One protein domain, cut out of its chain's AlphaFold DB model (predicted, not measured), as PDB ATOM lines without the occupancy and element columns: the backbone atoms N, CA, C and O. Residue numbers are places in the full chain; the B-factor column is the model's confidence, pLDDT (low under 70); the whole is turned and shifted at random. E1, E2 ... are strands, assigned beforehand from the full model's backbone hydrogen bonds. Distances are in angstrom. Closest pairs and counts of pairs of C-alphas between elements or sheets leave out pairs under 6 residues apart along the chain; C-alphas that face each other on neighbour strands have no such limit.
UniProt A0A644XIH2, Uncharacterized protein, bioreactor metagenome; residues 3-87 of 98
ATOM      1  N   THR A   3     185.796 169.864 251.683       91.94
ATOM      2  CA  THR A   3     186.206 171.234 251.350       91.94
ATOM      3  C   THR A   3     187.501 171.576 252.071       91.94
ATOM      4  O   THR A   3     187.659 171.348 253.264       91.94
ATOM      5  N   ILE A   4     188.446 172.154 251.345       92.44
ATOM      6  CA  ILE A   4     189.738 172.578 251.866       92.44
ATOM      7  C   ILE A   4     189.905 174.072 251.651       92.44
ATOM      8  O   ILE A   4     189.423 174.634 250.669       92.44
ATOM      9  N   LYS A   5     190.627 174.717 252.560       91.75
ATOM     10  CA  LYS A   5     191.125 176.078 252.396       91.75
ATOM     11  C   LYS A   5     192.590 175.982 252.017       91.75
ATOM     12  O   LYS A   5     193.376 175.392 252.754       91.75
ATOM     13  N   ALA A   6     192.959 176.573 250.892       91.69
ATOM     14  CA  ALA A   6     194.330 176.609 250.416       91.69
ATOM     15  C   ALA A   6     194.738 178.022 249.999       91.69
ATOM     16  O   ALA A   6     193.914 178.814 249.539       91.69
ATOM     17  N   ILE A   7     196.019 178.341 250.150       91.81
ATOM     18  CA  ILE A   7     196.613 179.575 249.634       91.81
ATOM     19  C   ILE A   7     197.464 179.263 248.407       91.81
ATOM     20  O   ILE A   7     198.101 178.213 248.329       91.81
ATOM     21  N   PHE A   8     197.508 180.189 247.454       90.56
ATOM     22  CA  PHE A   8     198.461 180.092 246.354       90.56
ATOM     23  C   PHE A   8     199.844 180.510 246.838       90.56
ATOM     24  O   PHE A   8     200.031 181.641 247.283       90.56
ATOM     25  N   THR A   9     200.816 179.623 246.693       88.69
ATOM     26  CA  THR A   9     202.211 179.867 247.051       88.69
ATOM     27  C   THR A   9     203.145 179.266 246.003       88.69
ATOM     28  O   THR A   9     202.738 178.432 245.201       88.69
ATOM     29  N   LYS A  10     204.399 179.711 245.957       86.38
ATOM     30  CA  LYS A  10     205.441 179.081 245.126       86.38
ATOM     31  C   LYS A  10     206.258 178.046 245.897       86.38
ATOM     32  O   LYS A  10     206.885 177.194 245.284       86.38
ATOM     33  N   GLU A  11     206.221 178.126 247.218       84.38
ATOM     34  CA  GLU A  11     207.014 177.325 248.145       84.38
ATOM     35  C   GLU A  11     206.233 177.114 249.444       84.38
ATOM     36  O   GLU A  11     205.280 177.850 249.725       84.38
ATOM     37  N   LYS A  12     206.605 176.105 250.233       84.62
ATOM     38  CA  LYS A  12     205.942 175.838 251.508       84.62
ATOM     39  C   LYS A  12     206.199 176.981 252.480       84.62
ATOM     40  O   LYS A  12     207.340 177.300 252.790       84.62
ATOM     41  N   GLN A  13     205.134 177.572 252.999       83.75
ATOM     42  CA  GLN A  13     205.204 178.604 254.024       83.75
ATOM     43  C   GLN A  13     204.851 177.995 255.381       83.75
ATOM     44  O   GLN A  13     203.777 177.422 255.538       83.75
ATOM     45  N   ASN A  14     205.722 178.137 256.382       82.06
ATOM     46  CA  ASN A  14     205.386 177.727 257.754       82.06
ATOM     47  C   ASN A  14     204.212 178.543 258.305       82.06
ATOM     48  O   ASN A  14     203.306 177.998 258.932       82.06
ATOM     49  N   GLU A  15     204.208 179.839 258.004       84.25
ATOM     50  CA  GLU A  15     203.119 180.754 258.309       84.25
ATOM     51  C   GLU A  15     202.502 181.205 256.985       84.25
ATOM     52  O   GLU A  15     203.023 182.118 256.343       84.25
ATOM     53  N   PRO A  16     201.443 180.526 256.509       81.00
ATOM     54  CA  PRO A  16     200.842 180.832 255.224       81.00
ATOM     55  C   PRO A  16     200.232 182.237 255.249       81.00
ATOM     56  O   PRO A  16     199.166 182.468 255.819       81.00
ATOM     57  N   THR A  17     200.910 183.178 254.596       77.88
ATOM     58  CA  THR A  17     200.441 184.558 254.457       77.88
ATOM     59  C   THR A  17     199.825 184.735 253.076       77.88
ATOM     60  O   THR A  17     200.470 184.553 252.043       77.88
ATOM     61  N   GLY A  18     198.529 185.039 253.021       80.81
ATOM     62  CA  GLY A  18     197.862 185.227 251.740       80.81
ATOM     63  C   GLY A  18     196.355 185.079 251.788       80.81
ATOM     64  O   GLY A  18     195.744 184.805 252.821       80.81
ATOM     65  N   ARG A  19     195.744 185.267 250.619       85.50
ATOM     66  CA  ARG A  19     194.310 185.062 250.445       85.50
ATOM     67  C   ARG A  19     194.031 183.565 250.385       85.50
ATOM     68  O   ARG A  19     194.501 182.892 249.470       85.50
ATOM     69  N   ALA A  20     193.278 183.067 251.358       87.88
ATOM     70  CA  ALA A  20     192.789 181.697 251.353       87.88
ATOM     71  C   ALA A  20     191.632 181.553 250.358       87.88
ATOM     72  O   ALA A  20     190.749 182.410 250.265       87.88
ATOM     73  N   TYR A  21     191.646 180.448 249.629       88.62
ATOM     74  CA  TYR A  21     190.631 180.050 248.671       88.62
ATOM     75  C   TYR A  21     190.083 178.694 249.079       88.62
ATOM     76  O   TYR A  21     190.820 177.840 249.567       88.62
ATOM     77  N   SER A  22     188.780 178.516 248.902       90.75
ATOM     78  CA  SER A  22     188.119 177.258 249.228       90.75
ATOM     79  C   SER A  22     187.972 176.418 247.974       90.75
ATOM     80  O   SER A  22     187.544 176.930 246.936       90.75
ATOM     81  N   PHE A  23     188.318 175.142 248.087       91.19
ATOM     82  CA  PHE A  23     188.198 174.173 247.014       91.19
ATOM     83  C   PHE A  23     187.602 172.879 247.531       91.19
ATOM     84  O   PHE A  23     187.843 172.496 248.670       91.19
ATOM     85  N   ASN A  24     186.869 172.177 246.681       91.38
ATOM     86  CA  ASN A  24     186.463 170.813 246.971       91.38
ATOM     87  C   ASN A  24     187.473 169.835 246.387       91.38
ATOM     88  O   ASN A  24     187.963 170.028 245.276       91.38
ATOM     89  N   THR A  25     187.780 168.779 247.124       88.94
ATOM     90  CA  THR A  25     188.664 167.721 246.639       88.94
ATOM     91  C   THR A  25     188.254 166.366 247.198       88.94
ATOM     92  O   THR A  25     187.642 166.256 248.265       88.94
ATOM     93  N   GLU A  26     188.569 165.322 246.446       87.62
ATOM     94  CA  GLU A  26     188.474 163.933 246.893       87.62
ATOM     95  C   GLU A  26     189.802 163.414 247.450       87.62
ATOM     96  O   GLU A  26     189.820 162.371 248.096       87.62
ATOM     97  N   LEU A  27     190.890 164.171 247.263       86.62
ATOM     98  CA  LEU A  27     192.202 163.850 247.805       86.62
ATOM     99  C   LEU A  27     192.170 163.876 249.329       86.62
ATOM    100  O   LEU A  27     191.619 164.795 249.948       86.62
ATOM    101  N   ASP A  28     192.831 162.897 249.939       88.25
ATOM    102  CA  ASP A  28     193.013 162.870 251.381       88.25
ATOM    103  C   ASP A  28     194.158 163.798 251.804       88.25
ATOM    104  O   ASP A  28     195.284 163.375 252.045       88.25
ATOM    105  N   VAL A  29     193.870 165.100 251.827       89.69
ATOM    106  CA  VAL A  29     194.832 166.138 252.222       89.69
ATOM    107  C   VAL A  29     194.696 166.500 253.699       89.69
ATOM    108  O   VAL A  29     193.608 166.381 254.282       89.69
ATOM    109  N   LYS A  30     195.785 167.017 254.273       90.94
ATOM    110  CA  LYS A  30     195.872 167.591 255.625       90.94
ATOM    111  C   LYS A  30     196.419 169.020 255.581       90.94
ATOM    112  O   LYS A  30     197.020 169.463 254.605       90.94
ATOM    113  N   VAL A  31     196.216 169.757 256.672       91.06
ATOM    114  CA  VAL A  31     196.782 171.104 256.836       91.06
ATOM    115  C   VAL A  31     198.310 171.040 256.743       91.06
ATOM    116  O   VAL A  31     198.948 170.222 257.404       91.06
ATOM    117  N   GLY A  32     198.887 171.913 255.918       88.75
ATOM    118  CA  GLY A  32     200.316 171.988 255.631       88.75
ATOM    119  C   GLY A  32     200.760 171.244 254.368       88.75
ATOM    120  O   GLY A  32     201.911 171.424 253.967       88.75
ATOM    121  N   ASP A  33     199.891 170.452 253.732       90.12
ATOM    122  CA  ASP A  33     200.206 169.836 252.439       90.12
ATOM    123  C   ASP A  33     200.292 170.883 251.327       90.12
ATOM    124  O   ASP A  33     199.572 171.883 251.325       90.12
ATOM    125  N   LEU A  34     201.155 170.623 250.350       90.81
ATOM    126  CA  LEU A  34     201.230 171.364 249.097       90.81
ATOM    127  C   LEU A  34     200.547 170.554 248.007       90.81
ATOM    128  O   LEU A  34     200.820 169.372 247.850       90.81
ATOM    129  N   LEU A  35     199.679 171.190 247.232       90.00
ATOM    130  CA  LEU A  35     199.025 170.578 246.085       90.00
ATOM    131  C   LEU A  35     199.544 171.232 244.809       90.00
ATOM    132  O   LEU A  35     199.581 172.461 244.700       90.00
ATOM    133  N   ALA A  36     199.929 170.419 243.835       88.56
ATOM    134  CA  ALA A  36     200.201 170.862 242.475       88.56
ATOM    135  C   ALA A  36     199.021 170.487 241.594       88.56
ATOM    136  O   ALA A  36     198.519 169.375 241.678       88.56
ATOM    137  N   SER A  37     198.598 171.407 240.737       84.94
ATOM    138  CA  SER A  37     197.559 171.154 239.746       84.94
ATOM    139  C   SER A  37     197.975 171.807 238.438       84.94
ATOM    140  O   SER A  37     198.468 172.942 238.446       84.94
ATOM    141  N   ASN A  38     197.795 171.120 237.311       81.88
ATOM    142  CA  ASN A  38     198.168 171.646 235.998       81.88
ATOM    143  C   ASN A  38     197.358 172.896 235.593       81.88
ATOM    144  O   ASN A  38     197.832 173.698 234.785       81.88
ATOM    145  N   ASP A  39     196.196 173.133 236.212       77.81
ATOM    146  CA  ASP A  39     195.438 174.390 236.106       77.81
ATOM    147  C   ASP A  39     196.228 175.613 236.605       77.81
ATOM    148  O   ASP A  39     196.030 176.736 236.135       77.81
ATOM    149  N   TYR A  40     197.153 175.411 237.545       81.06
ATOM    150  CA  TYR A  40     197.870 176.476 238.244       81.06
ATOM    151  C   TYR A  40     199.376 176.420 237.988       81.06
ATOM    152  O   TYR A  40     200.180 176.520 238.912       81.06
ATOM    153  N   LYS A  41     199.776 176.297 236.715       75.75
ATOM    154  CA  LYS A  41     201.188 176.201 236.295       75.75
ATOM    155  C   LYS A  41     202.094 177.214 237.007       75.75
ATOM    156  O   LYS A  41     201.909 178.427 236.901       75.75
ATOM    157  N   GLY A  42     203.102 176.696 237.711       78.81
ATOM    158  CA  GLY A  42     204.096 177.494 238.437       78.81
ATOM    159  C   GLY A  42     203.637 178.026 239.799       78.81
ATOM    160  O   GLY A  42     204.328 178.866 240.380       78.81
ATOM    161  N   LYS A  43     202.485 177.575 240.307       86.88
ATOM    162  CA  LYS A  43     202.011 177.837 241.668       86.88
ATOM    163  C   LYS A  43     201.517 176.544 242.302       86.88
ATOM    164  O   LYS A  43     200.896 175.710 241.654       86.88
ATOM    165  N   TYR A  44     201.746 176.434 243.595       90.00
ATOM    166  CA  TYR A  44     201.198 175.392 244.435       90.00
ATOM    167  C   TYR A  44     200.062 175.946 245.287       90.00
ATOM    168  O   TYR A  44     199.963 177.148 245.552       90.00
ATOM    169  N   LEU A  45     199.200 175.044 245.723       91.25
ATOM    170  CA  LEU A  45     198.119 175.299 246.653       91.25
ATOM    171  C   LEU A  45     198.513 174.696 247.993       91.25
ATOM    172  O   LEU A  45     198.461 173.484 248.160       91.25
ATOM    173  N   GLN A  46     198.919 175.522 248.948       91.94
ATOM    174  CA  GLN A  46     199.202 175.023 250.285       91.94
ATOM    175  C   GLN A  46     197.919 174.986 251.105       91.94
ATOM    176  O   GLN A  46     197.266 176.015 251.275       91.94
ATOM    177  N   VAL A  47     197.575 173.816 251.632       92.44
ATOM    178  CA  VAL A  47     196.405 173.604 252.481       92.44
ATOM    179  C   VAL A  47     196.633 174.274 253.832       92.44
ATOM    180  O   VAL A  47     197.584 173.967 254.545       92.44
ATOM    181  N   VAL A  48     195.742 175.187 254.197       92.94
ATOM    182  CA  VAL A  48     195.764 175.929 255.467       92.94
ATOM    183  C   VAL A  48     194.604 175.548 256.383       92.94
ATOM    184  O   VAL A  48     194.622 175.862 257.567       92.94
ATOM    185  N   GLY A  49     193.596 174.864 255.844       90.88
ATOM    186  CA  GLY A  49     192.447 174.375 256.591       90.88
ATOM    187  C   GLY A  49     191.762 173.240 255.847       90.88
ATOM    188  O   GLY A  49     191.767 173.205 254.616       90.88
ATOM    189  N   VAL A  50     191.172 172.321 256.596       91.88
ATOM    190  CA  VAL A  50     190.356 171.227 256.071       91.88
ATOM    191  C   VAL A  50     189.038 171.264 256.823       91.88
ATOM    192  O   VAL A  50     189.037 171.376 258.045       91.88
ATOM    193  N   GLU A  51     187.939 171.209 256.088       89.88
ATOM    194  CA  GLU A  51     186.595 171.140 256.643       89.88
ATOM    195  C   GLU A  51     186.064 169.716 256.443       89.88
ATOM    196  O   GLU A  51     186.236 169.128 255.371       89.88
ATOM    197  N   ASP A  52     185.401 169.168 257.460       82.00
ATOM    198  CA  ASP A  52     184.776 167.839 257.394       82.00
ATOM    199  C   ASP A  52     183.567 167.796 256.445       82.00
ATOM    200  O   ASP A  52     183.204 166.744 255.919       82.00
ATOM    201  N   ASP A  53     182.959 168.954 256.190       86.56
ATOM    202  CA  ASP A  53     181.802 169.107 255.319       86.56
ATOM    203  C   ASP A  53     182.182 169.524 253.891       86.56
ATOM    204  O   ASP A  53     183.176 170.209 253.644       86.56
ATOM    205  N   VAL A  54     181.325 169.149 252.936       86.50
ATOM    206  CA  VAL A  54     181.388 169.631 251.551       86.50
ATOM    207  C   VAL A  54     180.484 170.850 251.395       86.50
ATOM    208  O   VAL A  54     179.279 170.788 251.658       86.50
ATOM    209  N   TYR A  55     181.062 171.948 250.921       87.25
ATOM    210  CA  TYR A  55     180.377 173.206 250.660       87.25
ATOM    211  C   TYR A  55     180.346 173.514 249.160       87.25
ATOM    212  O   TYR A  55     181.324 173.313 248.439       87.25
ATOM    213  N   GLY A  56     179.213 174.030 248.680       85.69
ATOM    214  CA  GLY A  56     179.048 174.433 247.279       85.69
ATOM    215  C   GLY A  56     179.411 175.896 247.020       85.69
ATOM    216  O   GLY A  56     179.796 176.258 245.907       85.69
ATOM    217  N   TYR A  57     179.309 176.745 248.045       87.38
ATOM    218  CA  TYR A  57     179.370 178.195 247.901       87.38
ATOM    219  C   TYR A  57     180.183 178.847 249.023       87.38
ATOM    220  O   TYR A  57     180.259 178.329 250.132       87.38
ATOM    221  N   PHE A  58     180.761 180.018 248.762       85.75
ATOM    222  CA  PHE A  58     181.385 180.865 249.780       85.75
ATOM    223  C   PHE A  58     180.819 182.282 249.706       85.75
ATOM    224  O   PHE A  58     180.547 182.789 248.620       85.75
ATOM    225  N   SER A  59     180.642 182.959 250.836       85.06
ATOM    226  CA  SER A  59     180.176 184.345 250.851       85.06
ATOM    227  C   SER A  59     181.296 185.306 250.453       85.06
ATOM    228  O   SER A  59     182.352 185.318 251.082       85.06
ATOM    229  N   TYR A  60     181.059 186.189 249.478       80.44
ATOM    230  CA  TYR A  60     182.014 187.260 249.157       80.44
ATOM    231  C   TYR A  60     182.132 188.299 250.277       80.44
ATOM    232  O   TYR A  60     183.142 188.992 250.364       80.44
ATOM    233  N   LYS A  61     181.087 188.429 251.104       80.94
ATOM    234  CA  LYS A  61     180.995 189.455 252.144       80.94
ATOM    235  C   LYS A  61     181.680 189.022 253.437       80.94
ATOM    236  O   LYS A  61     182.358 189.834 254.055       80.94
ATOM    237  N   THR A  62     181.478 187.770 253.846       81.44
ATOM    238  CA  THR A  62     181.963 187.252 255.137       81.44
ATOM    239  C   THR A  62     183.050 186.190 254.999       81.44
ATOM    240  O   THR A  62     183.728 185.895 255.974       81.44
ATOM    241  N   GLY A  63     183.244 185.611 253.809       75.69
ATOM    242  CA  GLY A  63     184.140 184.468 253.612       75.69
ATOM    243  C   GLY A  63     183.587 183.143 254.151       75.69
ATOM    244  O   GLY A  63     184.279 182.131 254.089       75.69
ATOM    245  N   GLU A  64     182.354 183.132 254.665       83.25
ATOM    246  CA  GLU A  64     181.721 181.931 255.212       83.25
ATOM    247  C   GLU A  64     181.385 180.919 254.120       83.25
ATOM    248  O   GLU A  64     180.920 181.283 253.037       83.25
ATOM    249  N   LEU A  65     181.573 179.640 254.434       86.19
ATOM    250  CA  LEU A  65     181.211 178.538 253.557       86.19
ATOM    251  C   LEU A  65     179.723 178.220 253.716       86.19
ATOM    252  O   LEU A  65     179.190 178.177 254.823       86.19
ATOM    253  N   LYS A  66     179.040 178.023 252.593       83.94
ATOM    254  CA  LYS A  66     177.603 177.776 252.520       83.94
ATOM    255  C   LYS A  66     177.311 176.576 251.631       83.94
ATOM    256  O   LYS A  66     177.931 176.380 250.586       83.94
ATOM    257  N   LYS A  67     176.345 175.767 252.060       83.25
ATOM    258  CA  LYS A  67     175.823 174.649 251.266       83.25
ATOM    259  C   LYS A  67     174.799 175.141 250.240       83.25
ATOM    260  O   LYS A  67     174.820 174.688 249.102       83.25
ATOM    261  N   ASP A  68     174.005 176.141 250.612       82.44
ATOM    262  CA  ASP A  68     172.960 176.721 249.769       82.44
ATOM    263  C   ASP A  68     173.403 177.996 249.043       82.44
ATOM    264  O   ASP A  68     174.092 178.863 249.597       82.44
ATOM    265  N   MET A  69     172.944 178.142 247.798       75.75
ATOM    266  CA  MET A  69     173.172 179.338 246.995       75.75
ATOM    267  C   MET A  69     172.409 180.523 247.592       75.75
ATOM    268  O   MET A  69     171.194 180.488 247.764       75.75
ATOM    269  N   SER A  70     173.114 181.611 247.883       76.44
ATOM    270  CA  SER A  70     172.512 182.883 248.293       76.44
ATOM    271  C   SER A  70     173.117 184.030 247.489       76.44
ATOM    272  O   SER A  70     174.265 183.947 247.045       76.44
ATOM    273  N   SER A  71     172.376 185.126 247.327       75.06
ATOM    274  CA  SER A  71     172.887 186.343 246.685       75.06
ATOM    275  C   SER A  71     174.195 186.799 247.339       75.06
ATOM    276  O   SER A  71     174.288 186.894 248.562       75.06
ATOM    277  N   GLY A  72     175.220 187.068 246.525       79.94
ATOM    278  CA  GLY A  72     176.549 187.442 247.021       79.94
ATOM    279  C   GLY A  72     177.428 186.264 247.456       79.94
ATOM    280  O   GLY A  72     178.369 186.472 248.225       79.94
ATOM    281  N   CYS A  73     177.155 185.052 246.963       85.94
ATOM    282  CA  CYS A  73     178.050 183.907 247.115       85.94
ATOM    283  C   CYS A  73     178.774 183.567 245.807       85.94
ATOM    284  O   CYS A  73     178.209 183.684 244.718       85.94
ATOM    285  N   GLY A  74     180.028 183.141 245.919       83.50
ATOM    286  CA  GLY A  74     180.796 182.534 244.841       83.50
ATOM    287  C   GLY A  74     180.716 181.017 244.900       83.50
ATOM    288  O   GLY A  74     180.490 180.446 245.962       83.50
ATOM    289  N   LEU A  75     180.895 180.367 243.753       87.38
ATOM    290  CA  LEU A  75     180.973 178.910 243.670       87.38
ATOM    291  C   LEU A  75     182.340 178.433 244.161       87.38
ATOM    292  O   LEU A  75     183.374 178.964 243.746       87.38
ATOM    293  N   ILE A  76     182.336 177.416 245.017       89.25
ATOM    294  CA  ILE A  76     183.550 176.700 245.403       89.25
ATOM    295  C   ILE A  76     183.925 175.782 244.245       89.25
ATOM    296  O   ILE A  76     183.121 174.971 243.788       89.25
ATOM    297  N   LYS A  77     185.149 175.940 243.739       88.50
ATOM    298  CA  LYS A  77     185.648 175.111 242.641       88.50
ATOM    299  C   LYS A  77     186.129 173.768 243.169       88.50
ATOM    300  O   LYS A  77     186.715 173.698 244.246       88.50
ATOM    301  N   THR A  78     185.932 172.721 242.386       89.44
ATOM    302  CA  THR A  78     186.554 171.421 242.642       89.44
ATOM    303  C   THR A  78     187.945 171.411 242.016       89.44
ATOM    304  O   THR A  78     188.117 171.910 240.902       89.44
ATOM    305  N   LEU A  79     188.938 170.899 242.740       86.62
ATOM    306  CA  LEU A  79     190.257 170.633 242.171       86.62
ATOM    307  C   LEU A  79     190.131 169.525 241.125       86.62
ATOM    308  O   LEU A  79     189.449 168.534 241.372       86.62
ATOM    309  N   GLY A  80     190.769 169.704 239.968       81.06
ATOM    310  CA  GLY A  80     190.767 168.683 238.922       81.06
ATOM    311  C   GLY A  80     191.495 167.413 239.365       81.06
ATOM    312  O   GLY A  80     192.375 167.477 240.226       81.06
ATOM    313  N   ASP A  81     191.165 166.286 238.736       80.19
ATOM    314  CA  ASP A  81     191.734 164.955 239.013       80.19
ATOM    315  C   ASP A  81     193.258 164.870 238.824       80.19
ATOM    316  O   ASP A  81     193.914 163.992 239.372       80.19
ATOM    317  N   ASP A  82     193.834 165.804 238.067       83.56
ATOM    318  CA  ASP A  82     195.282 165.952 237.870       83.56
ATOM    319  C   ASP A  82     195.998 166.546 239.102       83.56
ATOM    320  O   ASP A  82     197.223 166.594 239.173       83.56
ATOM    321  N   THR A  83     195.242 167.003 240.103       88.25
ATOM    322  CA  THR A  83     195.823 167.589 241.309       88.25
ATOM    323  C   THR A  83     196.494 166.513 242.157       88.25
ATOM    324  O   THR A  83     195.872 165.522 242.533       88.25
ATOM    325  N   VAL A  84     197.756 166.732 242.514       88.19
ATOM    326  CA  VAL A  84     198.558 165.804 243.320       88.19
ATOM    327  C   VAL A  84     199.118 166.491 244.555       88.19
ATOM    328  O   VAL A  84     199.434 167.683 244.534       88.19
ATOM    329  N   ILE A  85     199.262 165.729 245.638       89.12
ATOM    330  CA  ILE A  85     199.951 166.185 246.846       89.12
ATOM    331  C   ILE A  85     201.456 166.121 246.579       89.12
ATOM    332  O   ILE A  85     202.001 165.055 246.298       89.12
ATOM    333  N   VAL A  86     202.123 167.266 246.659       85.81
ATOM    334  CA  VAL A  86     203.574 167.395 246.562       85.81
ATOM    335  C   VAL A  86     204.137 167.367 247.976       85.81
ATOM    336  O   VAL A  86     204.008 168.332 248.728       85.81
ATOM    337  N   ASP A  87     204.755 166.251 248.345       70.06
ATOM    338  CA  ASP A  87     205.525 166.156 249.581       70.06
ATOM    339  C   ASP A  87     206.988 166.525 249.287       70.06
ATOM    340  O   ASP A  87     207.609 165.980 248.371       70.06
TER     341      ASP A  87
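AT A GLANCE: This is residues 3 to 87 of the 98 residues of an uncharacterized protein of bioreactor metagenome (UniProt A0A644XIH2). With little regular structure, the domain is one sheet curled like part of a barrel, and at one end of the longest axis a small lobe, hairpin E5 and E6 with its loop. The 85 printed residues hold no named helix and seven named strands, E1 to E7 in chain order, with 33 residues: all strand. The sheet runs E2, E1, E4, E3, E7, antiparallel. The whole is compact, radius of gyration of the C-alphas 12.5 A, spanning 37 by 26 by 23 A.

IN THESE COORDINATES: E1, residues 3 to 9, begins at C-alpha 3 (186.206, 171.234, 251.350) and is 18.7 A long. E2 is residues 20 to 25, E3 34 to 36. E4, 44 to 51, 19.5 A long, bends by 63 degrees at residue 48. E5 is 57 to 59, E6 73 to 75, E7 84 to 86.

HOW THE PARTS SIT: Within hydrogen-bond range are N 6 and O 21 in hairpin E1 and E2, 2.8 A; N 7 and O 46 between E1 and E4, 2.9 A; N 35 and O 45 in hairpin E3 and E4, 2.8 A; N 86 and O 34 between E7 and E3, 2.7 A; N 58 and O 74 in hairpin E5 and E6, 2.8 A.

THE WHOLE: The printed part has no cut. The link E5 to E6 is long, 13 residues. No printed residue is under 70 in pLDDT.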